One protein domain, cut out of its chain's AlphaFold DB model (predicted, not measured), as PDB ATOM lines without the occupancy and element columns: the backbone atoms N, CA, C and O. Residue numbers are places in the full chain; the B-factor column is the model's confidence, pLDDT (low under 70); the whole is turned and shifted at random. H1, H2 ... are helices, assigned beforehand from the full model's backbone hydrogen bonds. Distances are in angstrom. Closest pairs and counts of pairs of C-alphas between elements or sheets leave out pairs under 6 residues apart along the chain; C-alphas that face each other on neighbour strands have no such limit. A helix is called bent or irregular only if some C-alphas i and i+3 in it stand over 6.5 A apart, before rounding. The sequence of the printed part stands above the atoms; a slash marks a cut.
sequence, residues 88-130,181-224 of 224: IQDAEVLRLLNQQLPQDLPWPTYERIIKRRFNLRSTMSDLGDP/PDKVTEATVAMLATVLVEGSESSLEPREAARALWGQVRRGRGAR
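Overview. This is residues 88 to 130 and 181 to 224 of the 224 residues of an uncharacterized protein of Nocardioidaceae bacterium (UniProt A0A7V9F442). One long helix, H3, makes the longest axis; two shorter helices, H1 and H2, joined by a short loop into an arch, sit with the open end of that arch across the first part of H3. The rest of H3 and the tail after it, residues 200 to 224, stick out as a long free arm. The printed part has 87 residues with three named helices, in the order H1, H2, H3 along the chain, and no named strand; the class is all helix. The whole is extended, with a radius of gyration of the C-alphas of 19.2 A and spans of 66 by 33 by 18 A, the arm making the length.

Along the chain. H3, residues 181 to 220, is 58.9 A long, from C-alpha 181 at (44.904, 17.068, 56.318) to C-alpha 220 at (42.311, 72.208, 35.659). H1, residues 88 to 100, measures 18.9 A and begins at C-alpha 88, (56.821, 21.473, 52.921). H2, residues 107 to 124, measures 24.9 A and has a kink of 29 degrees near residue 114. H2 is neither bent nor irregular, but only just: C-alphas 113 and 116 are 6.5 A apart. The same holds, only just, for H3, where C-alphas 203 and 206 are 6.2 A apart.

Arrangement. H3 touches H1 with residues 183 to 191 alone, and H1 touches it with residues 89 to 93 alone. Their closest C-alphas, those of Gln 89 and Val 184, are 6.0 A apart, and the two helices are about perpendicular at 76 degrees. H3 touches H2 with residues 191 to 195 alone, and H2 touches it with residues 117 to 121 alone. The closest C-alphas there, those of Arg 117 and Val 195, are 6.2 A apart, and the lines are about perpendicular at 74 degrees. H1 and H2 are near each other, with 10 pairs of C-alphas within 10 A and the closest 8.2 A apart. The O i to N i+4 pairs within hydrogen-bond range are 8 of 9 in H1, 8 of 14 in H2 and 34 of 36 in H3.

Size, cuts and confidence. The C-alphas of Pro 181 and Arg 224, the two farthest apart, are 66.7 A apart. Residues 200 to 224, of which 200 to 220 belong to H3, stand free; the remaining 62 residues span 32 by 24 by 20 A. Residues 131 to 180 are not printed, and C-alphas 130 and 181 across this cut are 17.9 A apart. The link from H1 to H2 is short, with 6 residues; that from H2 to H3 is the link across the cut. Arg 224 is the chain's last residue. The mean pLDDT of the printed part is 71.7, and residues 119 to 127 and 198 to 224 are under 70.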
ATOM      1  N   ILE A  88      57.456  22.705  53.387       87.62
ATOM      2  CA  ILE A  88      56.821  21.473  52.921       87.62
ATOM      3  C   ILE A  88      55.296  21.603  52.842       87.62
ATOM      4  O   ILE A  88      54.676  21.072  51.919       87.62
ATOM      5  N   GLN A  89      54.691  22.355  53.764       88.00
ATOM      6  CA  GLN A  89      53.261  22.642  53.776       88.00
ATOM      7  C   GLN A  89      52.864  23.444  52.538       88.00
ATOM      8  O   GLN A  89      51.923  23.092  51.830       88.00
ATOM      9  N   ASP A  90      53.625  24.489  52.235       85.62
ATOM     10  CA  ASP A  90      53.361  25.390  51.118       85.62
ATOM     11  C   ASP A  90      53.537  24.671  49.778       85.62
ATOM     12  O   ASP A  90      52.720  24.824  48.861       85.62
ATOM     13  N   ALA A  91      54.565  23.826  49.683       87.31
ATOM     14  CA  ALA A  91      54.806  22.992  48.518       87.31
ATOM     15  C   ALA A  91      53.695  21.958  48.310       87.31
ATOM     16  O   ALA A  91      53.305  21.712  47.165       87.31
ATOM     17  N   GLU A  92      53.147  21.382  49.382       88.88
ATOM     18  CA  GLU A  92      52.027  20.446  49.297       88.88
ATOM     19  C   GLU A  92      50.745  21.136  48.819       88.88
ATOM     20  O   GLU A  92      50.079  20.632  47.908       88.88
ATOM     21  N   VAL A  93      50.441  22.332  49.334       89.12
ATOM     22  CA  VAL A  93      49.316  23.145  48.846       89.12
ATOM     23  C   VAL A  93      49.489  23.465  47.360       89.12
ATOM     24  O   VAL A  93      48.562  23.265  46.570       89.12
ATOM     25  N   LEU A  94      50.687  23.883  46.935       87.69
ATOM     26  CA  LEU A  94      50.976  24.145  45.524       87.69
ATOM     27  C   LEU A  94      50.860  22.875  44.665       87.69
ATOM     28  O   LEU A  94      50.350  22.925  43.543       87.69
ATOM     29  N   ARG A  95      51.303  21.719  45.170       88.56
ATOM     30  CA  ARG A  95      51.201  20.422  44.482       88.56
ATOM     31  C   ARG A  95      49.746  20.008  44.278       88.56
ATOM     32  O   ARG A  95      49.424  19.472  43.213       88.56
ATOM     33  N   LEU A  96      48.890  20.218  45.276       90.12
ATOM     34  CA  LEU A  96      47.456  19.942  45.198       90.12
ATOM     35  C   LEU A  96      46.760  20.921  44.251       90.12
ATOM     36  O   LEU A  96      46.024  20.482  43.368       90.12
ATOM     37  N   LEU A  97      47.066  22.219  44.348       87.88
ATOM     38  CA  LEU A  97      46.554  23.235  43.429       87.88
ATOM     39  C   LEU A  97      46.897  22.891  41.976       87.88
ATOM     40  O   LEU A  97      46.018  22.869  41.123       87.88
ATOM     41  N   ASN A  98      48.151  22.529  41.702       88.19
ATOM     42  CA  ASN A  98      48.612  22.165  40.362       88.19
ATOM     43  C   ASN A  98      47.902  20.945  39.758       88.19
ATOM     44  O   ASN A  98      47.935  20.775  38.541       88.19
ATOM     45  N   GLN A  99      47.263  20.095  40.568       89.69
ATOM     46  CA  GLN A  99      46.441  18.985  40.069       89.69
ATOM     47  C   GLN A  99      45.047  19.431  39.631       89.69
ATOM     48  O   GLN A  99      44.439  18.759  38.805       89.69
ATOM     49  N   GLN A 100      44.558  20.550  40.167       89.94
ATOM     50  CA  GLN A 100      43.253  21.118  39.827       89.94
ATOM     51  C   GLN A 100      43.323  22.093  38.643       89.94
ATOM     52  O   GLN A 100      42.296  22.453  38.076       89.94
ATOM     53  N   LEU A 101      44.523  22.542  38.263       88.06
ATOM     54  CA  LEU A 101      44.709  23.467  37.147       88.06
ATOM     55  C   LEU A 101      44.687  22.748  35.788       88.06
ATOM     56  O   LEU A 101      45.196  21.626  35.675       88.06
ATOM     57  N   PRO A 102      44.194  23.418  34.726       87.62
ATOM     58  CA  PRO A 102      44.315  22.921  33.361       87.62
ATOM     59  C   PRO A 102      45.781  22.669  32.990       87.62
ATOM     60  O   PRO A 102      46.654  23.503  33.241       87.62
ATOM     61  N   GLN A 103      46.057  21.521  32.371       83.25
ATOM     62  CA  GLN A 103      47.418  21.147  31.959       83.25
ATOM     63  C   GLN A 103      47.982  22.059  30.857       83.25
ATOM     64  O   GLN A 103      49.196  22.154  30.693       83.25
ATOM     65  N   ASP A 104      47.108  22.721  30.106       87.50
ATOM     66  CA  ASP A 104      47.403  23.637  29.008       87.50
ATOM     67  C   ASP A 104      47.402  25.114  29.434       87.50
ATOM     68  O   ASP A 104      47.480  26.002  28.583       87.50
ATOM     69  N   LEU A 105      47.358  25.398  30.743       86.81
ATOM     70  CA  LEU A 105      47.408  26.764  31.251       86.81
ATOM     71  C   LEU A 105      48.677  27.482  30.738       86.81
ATOM     72  O   LEU A 105      49.793  27.042  31.037       86.81
ATOM     73  N   PRO A 106      48.547  28.612  30.011       89.75
ATOM     74  CA  PRO A 106      49.704  29.319  29.476       89.75
ATOM     75  C   PRO A 106      50.664  29.765  30.580       89.75
ATOM     76  O   PRO A 106      50.241  30.329  31.595       89.75
ATOM     77  N   TRP A 107      51.970  29.586  30.355       83.81
ATOM     78  CA  TRP A 107      53.002  29.943  31.336       83.81
ATOM     79  C   TRP A 107      52.904  31.390  31.852       83.81
ATOM     80  O   TRP A 107      52.963  31.562  33.069       83.81
ATOM     81  N   PRO A 108      52.666  32.422  31.013       86.56
ATOM     82  CA  PRO A 108      52.513  33.794  31.510       86.56
ATOM     83  C   PRO A 108      51.342  33.954  32.490       86.56
ATOM     84  O   PRO A 108      51.410  34.733  33.442       86.56
ATOM     85  N   THR A 109      50.262  33.195  32.285       84.81
ATOM     86  CA  THR A 109      49.099  33.183  33.178       84.81
ATOM     87  C   THR A 109      49.433  32.491  34.492       84.81
ATOM     88  O   THR A 109      49.167  33.053  35.555       84.81
ATOM     89  N   TYR A 110      50.061  31.313  34.429       85.00
ATOM     90  CA  TYR A 110      50.522  30.582  35.609       85.00
ATOM     91  C   TYR A 110      51.491  31.428  36.446       85.00
ATOM     92  O   TYR A 110      51.323  31.579  37.656       85.00
ATOM     93  N   GLU A 111      52.484  32.038  35.804       81.75
ATOM     94  CA  GLU A 111      53.482  32.873  36.464       81.75
ATOM     95  C   GLU A 111      52.844  34.065  37.177       81.75
ATOM     96  O   GLU A 111      53.116  34.306  38.355       81.75
ATOM     97  N   ARG A 112      51.961  34.788  36.482       78.88
ATOM     98  CA  ARG A 112      51.306  35.981  37.022       78.88
ATOM     99  C   ARG A 112      50.364  35.662  38.177       78.88
ATOM    100  O   ARG A 112      50.318  36.421  39.138       78.88
ATOM    101  N   ILE A 113      49.567  34.601  38.058       75.62
ATOM    102  CA  ILE A 113      48.478  34.334  39.005       75.62
ATOM    103  C   ILE A 113      48.960  33.525  40.205       75.62
ATOM    104  O   ILE A 113      48.507  33.787  41.319       75.62
ATOM    105  N   ILE A 114      49.860  32.574  39.966       77.19
ATOM    106  CA  ILE A 114      50.261  31.557  40.934       77.19
ATOM    107  C   ILE A 114      51.673  31.862  41.400       77.19
ATOM    108  O   ILE A 114      51.868  32.279  42.535       77.19
ATOM    109  N   LYS A 115      52.662  31.759  40.511       74.81
ATOM    110  CA  LYS A 115      54.076  31.824  40.908       74.81
ATOM    111  C   LYS A 115      54.423  33.120  41.656       74.81
ATOM    112  O   LYS A 115      55.056  33.064  42.702       74.81
ATOM    113  N   ARG A 116      53.957  34.277  41.168       73.00
ATOM    114  CA  ARG A 116      54.192  35.570  41.834       73.00
ATOM    115  C   ARG A 116      53.576  35.654  43.227       73.00
ATOM    116  O   ARG A 116      54.202  36.228  44.100       73.00
ATOM    117  N   ARG A 117      52.390  35.080  43.440       71.31
ATOM    118  CA  ARG A 117      51.697  35.149  44.734       71.31
ATOM    119  C   ARG A 117      52.240  34.155  45.754       71.31
ATOM    120  O   ARG A 117      52.338  34.469  46.931       71.31
ATOM    121  N   PHE A 118      52.656  32.977  45.299       70.38
ATOM    122  CA  PHE A 118      53.299  31.986  46.163       70.38
ATOM    123  C   PHE A 118      54.686  32.440  46.632       70.38
ATOM    124  O   PHE A 118      55.042  32.197  47.779       70.38
ATOM    125  N   ASN A 119      55.437  33.152  45.784       66.12
ATOM    126  CA  ASN A 119      56.719  33.742  46.172       66.12
ATOM    127  C   ASN A 119      56.587  34.853  47.228       66.12
ATOM    128  O   ASN A 119      57.563  35.148  47.902       66.12
ATOM    129  N   LEU A 120      55.423  35.499  47.348       63.12
ATOM    130  CA  LEU A 120      55.201  36.554  48.343       63.12
ATOM    131  C   LEU A 120      54.944  35.964  49.730       63.12
ATOM    132  O   LEU A 120      55.458  36.470  50.722       63.12
ATOM    133  N   ARG A 121      54.234  34.832  49.804       62.91
ATOM    134  CA  ARG A 121      53.994  34.142  51.075       62.91
ATOM    135  C   ARG A 121      55.273  33.677  51.754       62.91
ATOM    136  O   ARG A 121      55.370  33.820  52.968       62.91
ATOM    137  N   SER A 122      56.250  33.170  51.001       56.22
ATOM    138  CA  SER A 122      57.513  32.765  51.619       56.22
ATOM    139  C   SER A 122      58.210  33.949  52.309       56.22
ATOM    140  O   SER A 122      58.899  33.763  53.304       56.22
ATOM    141  N   THR A 123      57.957  35.190  51.891       53.94
ATOM    142  CA  THR A 123      58.482  36.388  52.558       53.94
ATOM    143  C   THR A 123      57.746  36.765  53.860       53.94
ATOM    144  O   THR A 123      58.295  37.535  54.639       53.94
ATOM    145  N   MET A 124      56.534  36.254  54.126       51.38
ATOM    146  CA  MET A 124      55.638  36.783  55.177       51.38
ATOM    147  C   MET A 124      55.347  35.847  56.365       51.38
ATOM    148  O   MET A 124      54.646  36.263  57.285       51.38
ATOM    149  N   SER A 125      55.823  34.600  56.374       52.56
ATOM    150  CA  SER A 125      55.507  33.627  57.438       52.56
ATOM    151  C   SER A 125      56.749  33.027  58.089       52.56
ATOM    152  O   SER A 125      57.744  32.828  57.395       52.56
ATOM    153  N   ASP A 126      56.638  32.631  59.367       59.22
ATOM    154  CA  ASP A 126      57.489  31.583  59.946       59.22
ATOM    155  C   ASP A 126      57.401  30.371  59.020       59.22
ATOM    156  O   ASP A 126      56.353  29.733  58.869       59.22
ATOM    157  N   LEU A 127      58.485  30.156  58.285       61.88
ATOM    158  CA  LEU A 127      58.582  29.132  57.266       61.88
ATOM    159  C   LEU A 127      58.446  27.804  57.995       61.88
ATOM    160  O   LEU A 127      59.315  27.443  58.783       61.88
ATOM    161  N   GLY A 128      57.321  27.117  57.787       72.25
ATOM    162  CA  GLY A 128      57.121  25.768  58.306       72.25
ATOM    163  C   GLY A 128      58.248  24.816  57.887       72.25
ATOM    164  O   GLY A 128      59.211  25.203  57.229       72.25
ATOM    165  N   ASP A 129      58.108  23.545  58.242       84.81
ATOM    166  CA  ASP A 129      59.179  22.553  58.094       84.81
ATOM    167  C   ASP A 129      59.859  22.581  56.697       84.81
ATOM    168  O   ASP A 129      59.169  22.633  55.666       84.81
ATOM    169  N   PRO A 130      61.205  22.557  56.630       87.06
ATOM    170  CA  PRO A 130      61.934  22.594  55.366       87.06
ATOM    171  C   PRO A 130      61.685  21.334  54.530       87.06
ATOM    172  O   PRO A 130      61.361  20.260  55.040       87.06
ATOM    173  N   PRO A 181      45.870  16.185  56.974       91.12
ATOM    174  CA  PRO A 181      44.904  17.068  56.318       91.12
ATOM    175  C   PRO A 181      44.751  18.428  57.014       91.12
ATOM    176  O   PRO A 181      44.614  19.447  56.337       91.12
ATOM    177  N   ASP A 182      44.846  18.456  58.345       90.75
ATOM    178  CA  ASP A 182      44.753  19.683  59.140       90.75
ATOM    179  C   ASP A 182      45.913  20.640  58.837       90.75
ATOM    180  O   ASP A 182      45.668  21.790  58.480       90.75
ATOM    181  N   LYS A 183      47.165  20.149  58.825       88.44
ATOM    182  CA  LYS A 183      48.343  20.964  58.468       88.44
ATOM    183  C   LYS A 183      48.247  21.541  57.052       88.44
ATOM    184  O   LYS A 183      48.641  22.681  56.812       88.44
ATOM    185  N   VAL A 184      47.724  20.764  56.098       89.19
ATOM    186  CA  VAL A 184      47.515  21.236  54.717       89.19
ATOM    187  C   VAL A 184      46.416  22.299  54.667       89.19
ATOM    188  O   VAL A 184      46.550  23.297  53.954       89.19
ATOM    189  N   THR A 185      45.341  22.114  55.433       89.81
ATOM    190  CA  THR A 185      44.224  23.064  55.516       89.81
ATOM    191  C   THR A 185      44.677  24.390  56.121       89.81
ATOM    192  O   THR A 185      44.429  25.437  55.527       89.81
ATOM    193  N   GLU A 186      45.407  24.357  57.235       88.00
ATOM    194  CA  GLU A 186      45.984  25.542  57.880       88.00
ATOM    195  C   GLU A 186      46.879  26.332  56.916       88.00
ATOM    196  O   GLU A 186      46.676  27.533  56.718       88.00
ATOM    197  N   ALA A 187      47.808  25.655  56.233       86.94
ATOM    198  CA  ALA A 187      48.679  26.288  55.245       86.94
ATOM    199  C   ALA A 187      47.898  26.859  54.049       86.94
ATOM    200  O   ALA A 187      48.231  27.929  53.538       86.94
ATOM    201  N   THR A 188      46.824  26.186  53.624       88.44
ATOM    202  CA  THR A 188      45.943  26.674  52.552       88.44
ATOM    203  C   THR A 188      45.226  27.954  52.968       88.44
ATOM    204  O   THR A 188      45.192  28.912  52.195       88.44
ATOM    205  N   VAL A 189      44.669  27.999  54.182       88.06
ATOM    206  CA  VAL A 189      43.987  29.188  54.714       88.06
ATOM    207  C   VAL A 189      44.966  30.354  54.838       88.06
ATOM    208  O   VAL A 189      44.662  31.444  54.353       88.06
ATOM    209  N   ALA A 190      46.156  30.118  55.397       83.00
ATOM    210  CA  ALA A 190      47.209  31.128  55.486       83.00
ATOM    211  C   ALA A 190      47.587  31.672  54.098       83.00
ATOM    212  O   ALA A 190      47.675  32.880  53.893       83.00
ATOM    213  N   MET A 191      47.725  30.786  53.110       79.62
ATOM    214  CA  MET A 191      48.025  31.167  51.735       79.62
ATOM    215  C   MET A 191      46.933  31.997  51.071       79.62
ATOM    216  O   MET A 191      47.233  32.989  50.403       79.62
ATOM    217  N   LEU A 192      45.671  31.607  51.241       82.19
ATOM    218  CA  LEU A 192      44.543  32.369  50.721       82.19
ATOM    219  C   LEU A 192      44.459  33.746  51.380       82.19
ATOM    220  O   LEU A 192      44.205  34.723  50.680       82.19
ATOM    221  N   ALA A 193      44.722  33.844  52.685       82.31
ATOM    222  CA  ALA A 193      44.765  35.120  53.389       82.31
ATOM    223  C   ALA A 193      45.830  36.057  52.791       82.31
ATOM    224  O   ALA A 193      45.486  37.179  52.419       82.31
ATOM    225  N   THR A 194      47.071  35.590  52.591       76.31
ATOM    226  CA  THR A 194      48.135  36.381  51.937       76.31
ATOM    227  C   THR A 194      47.709  36.847  50.543       76.31
ATOM    228  O   THR A 194      47.752  38.035  50.233       76.31
ATOM    229  N   VAL A 195      47.212  35.921  49.715       75.12
ATOM    230  CA  VAL A 195      46.769  36.204  48.341       75.12
ATOM    231  C   VAL A 195      45.648  37.250  48.293       75.12
ATOM    232  O   VAL A 195      45.627  38.083  47.382       75.12
ATOM    233  N   LEU A 196      44.697  37.194  49.231       75.38
ATOM    234  CA  LEU A 196      43.539  38.090  49.276       75.38
ATOM    235  C   LEU A 196      43.894  39.482  49.812       75.38
ATOM    236  O   LEU A 196      43.428  40.471  49.242       75.38
ATOM    237  N   VAL A 197      44.728  39.574  50.852       73.06
ATOM    238  CA  VAL A 197      45.186  40.858  51.410       73.06
ATOM    239  C   VAL A 197      45.994  41.630  50.365       73.06
ATOM    240  O   VAL A 197      45.665  42.774  50.057       73.06
ATOM    241  N   GLU A 198      46.948  40.991  49.693       64.81
ATOM    242  CA  GLU A 198      47.752  41.656  48.656       64.81
ATOM    243  C   GLU A 198      46.963  41.935  47.371       64.81
ATOM    244  O   GLU A 198      47.194  42.928  46.677       64.81
ATOM    245  N   GLY A 199      45.994  41.074  47.043       57.31
ATOM    246  CA  GLY A 199      45.043  41.333  45.965       57.31
ATOM    247  C   GLY A 199      44.271  42.639  46.180       57.31
ATOM    248  O   GLY A 199      43.935  43.308  45.201       57.31
ATOM    249  N   SER A 200      44.040  43.022  47.439       54.00
ATOM    250  CA  SER A 200      43.402  44.288  47.793       54.00
ATOM    251  C   SER A 200      44.349  45.482  47.608       54.00
ATOM    252  O   SER A 200      43.965  46.427  46.921       54.00
ATOM    253  N   GLU A 201      45.608  45.403  48.047       52.19
ATOM    254  CA  GLU A 201      46.607  46.480  47.897       52.19
ATOM    255  C   GLU A 201      46.990  46.729  46.430       52.19
ATOM    256  O   GLU A 201      46.945  47.859  45.941       52.19
ATOM    257  N   SER A 202      47.225  45.660  45.661       49.84
ATOM    258  CA  SER A 202      47.459  45.731  44.211       49.84
ATOM    259  C   SER A 202      46.270  46.314  43.436       49.84
ATOM    260  O   SER A 202      46.454  46.780  42.309       49.84
ATOM    261  N   SER A 203      45.053  46.238  43.979       46.53
ATOM    262  CA  SER A 203      43.850  46.803  43.357       46.53
ATOM    263  C   SER A 203      43.610  48.270  43.730       46.53
ATOM    264  O   SER A 203      42.877  48.962  43.016       46.53
ATOM    265  N   LEU A 204      44.230  48.745  44.816       46.44
ATOM    266  CA  LEU A 204      44.145  50.127  45.285       46.44
ATOM    267  C   LEU A 204      45.082  51.040  44.487       46.44
ATOM    268  O   LEU A 204      44.616  52.061  43.992       46.44
ATOM    269  N   GLU A 205      46.317  50.619  44.214       47.56
ATOM    270  CA  GLU A 205      47.315  51.397  43.453       47.56
ATOM    271  C   GLU A 205      46.808  51.913  42.079       47.56
ATOM    272  O   GLU A 205      46.813  53.125  41.836       47.56
ATOM    273  N   PRO A 206      46.233  51.079  41.180       49.72
ATOM    274  CA  PRO A 206      45.689  51.564  39.908       49.72
ATOM    275  C   PRO A 206      44.462  52.471  40.077       49.72
ATOM    276  O   PRO A 206      44.202  53.334  39.237       49.72
ATOM    277  N   ARG A 207      43.673  52.276  41.143       48.75
ATOM    278  CA  ARG A 207      42.439  53.035  41.407       48.75
ATOM    279  C   ARG A 207      42.719  54.388  42.048       48.75
ATOM    280  O   ARG A 207      42.016  55.350  41.736       48.75
ATOM    281  N   GLU A 208      43.727  54.478  42.904       51.34
ATOM    282  CA  GLU A 208      44.192  55.718  43.520       51.34
ATOM    283  C   GLU A 208      44.962  56.572  42.520       51.34
ATOM    284  O   GLU A 208      44.638  57.751  42.378       51.34
ATOM    285  N   ALA A 209      45.852  55.971  41.721       51.84
ATOM    286  CA  ALA A 209      46.510  56.654  40.609       51.84
ATOM    287  C   ALA A 209      45.487  57.192  39.592       51.84
ATOM    288  O   ALA A 209      45.552  58.358  39.195       51.84
ATOM    289  N   ALA A 210      44.476  56.391  39.230       53.75
ATOM    290  CA  ALA A 210      43.378  56.855  38.386       53.75
ATOM    291  C   ALA A 210      42.576  57.985  39.062       53.75
ATOM    292  O   ALA A 210      42.361  59.029  38.448       53.75
ATOM    293  N   ARG A 211      42.165  57.849  40.331       55.25
ATOM    294  CA  ARG A 211      41.452  58.916  41.065       55.25
ATOM    295  C   ARG A 211      42.257  60.214  41.158       55.25
ATOM    296  O   ARG A 211      41.672  61.284  40.994       55.25
ATOM    297  N   ALA A 212      43.566  60.136  41.382       58.53
ATOM    298  CA  ALA A 212      44.458  61.290  41.449       58.53
ATOM    299  C   ALA A 212      44.544  62.016  40.094       58.53
ATOM    300  O   ALA A 212      44.369  63.237  40.041       58.53
ATOM    301  N   LEU A 213      44.693  61.264  38.997       52.75
ATOM    302  CA  LEU A 213      44.662  61.775  37.621       52.75
ATOM    303  C   LEU A 213      43.325  62.459  37.289       52.75
ATOM    304  O   LEU A 213      43.300  63.599  36.822       52.75
ATOM    305  N   TRP A 214      42.192  61.824  37.602       54.16
ATOM    306  CA  TRP A 214      40.862  62.409  37.374       54.16
ATOM    307  C   TRP A 214      40.582  63.631  38.274       54.16
ATOM    308  O   TRP A 214      39.911  64.578  37.850       54.16
ATOM    309  N   GLY A 215      41.136  63.663  39.490       61.53
ATOM    310  CA  GLY A 215      41.071  64.808  40.403       61.53
ATOM    311  C   GLY A 215      41.919  66.009  39.961       61.53
ATOM    312  O   GLY A 215      41.550  67.156  40.226       61.53
ATOM    313  N   GLN A 216      43.034  65.790  39.259       56.53
ATOM    314  CA  GLN A 216      43.821  66.861  38.633       56.53
ATOM    315  C   GLN A 216      43.119  67.432  37.389       56.53
ATOM    316  O   GLN A 216      43.038  68.652  37.237       56.53
ATOM    317  N   VAL A 217      42.504  66.582  36.560       56.22
ATOM    318  CA  VAL A 217      41.756  67.009  35.360       56.22
ATOM    319  C   VAL A 217      40.517  67.852  35.707       56.22
ATOM    320  O   VAL A 217      40.230  68.828  35.011       56.22
ATOM    321  N   ARG A 218      39.797  67.551  36.801       56.16
ATOM    322  CA  ARG A 218      38.667  68.392  37.266       56.16
ATOM    323  C   ARG A 218      39.112  69.749  37.811       56.16
ATOM    324  O   ARG A 218      38.427  70.735  37.560       56.16
ATOM    325  N   ARG A 219      40.253  69.823  38.505       58.47
ATOM    326  CA  ARG A 219      40.796  71.092  39.028       58.47
ATOM    327  C   ARG A 219      41.334  72.004  37.919       58.47
ATOM    328  O   ARG A 219      41.178  73.212  38.016       58.47
ATOM    329  N   GLY A 220      41.863  71.440  36.830       50.69
ATOM    330  CA  GLY A 220      42.311  72.208  35.659       50.69
ATOM    331  C   GLY A 220      41.192  72.731  34.744       50.69
ATOM    332  O   GLY A 220      41.427  73.645  33.958       50.69
ATOM    333  N   ARG A 221      39.970  72.184  34.832       52.72
ATOM    334  CA  ARG A 221      38.806  72.624  34.031       52.72
ATOM    335  C   ARG A 221      37.906  73.658  34.720       52.72
ATOM    336  O   ARG A 221      37.016  74.176  34.064       52.72
ATOM    337  N   GLY A 222      38.127  73.957  36.003       48.38
ATOM    338  CA  GLY A 222      37.377  74.979  36.753       48.38
ATOM    339  C   GLY A 222      38.060  76.350  36.846       48.38
ATOM    340  O   GLY A 222      37.546  77.223  37.532       48.38
ATOM    341  N   ALA A 223      39.218  76.527  36.203       50.56
ATOM    342  CA  ALA A 223      40.023  77.754  36.238       50.56
ATOM    343  C   ALA A 223      40.148  78.422  34.851       50.56
ATOM    344  O   ALA A 223      41.215  78.916  34.488       50.56
ATOM    345  N   ARG A 224      39.075  78.393  34.055       41.47
ATOM    346  CA  ARG A 224      38.932  79.192  32.831       41.47
ATOM    347  C   ARG A 224      37.587  79.889  32.823       41.47
ATOM    348  O   ARG A 224      36.617  79.237  33.266       41.47
TER     349      ARG A 224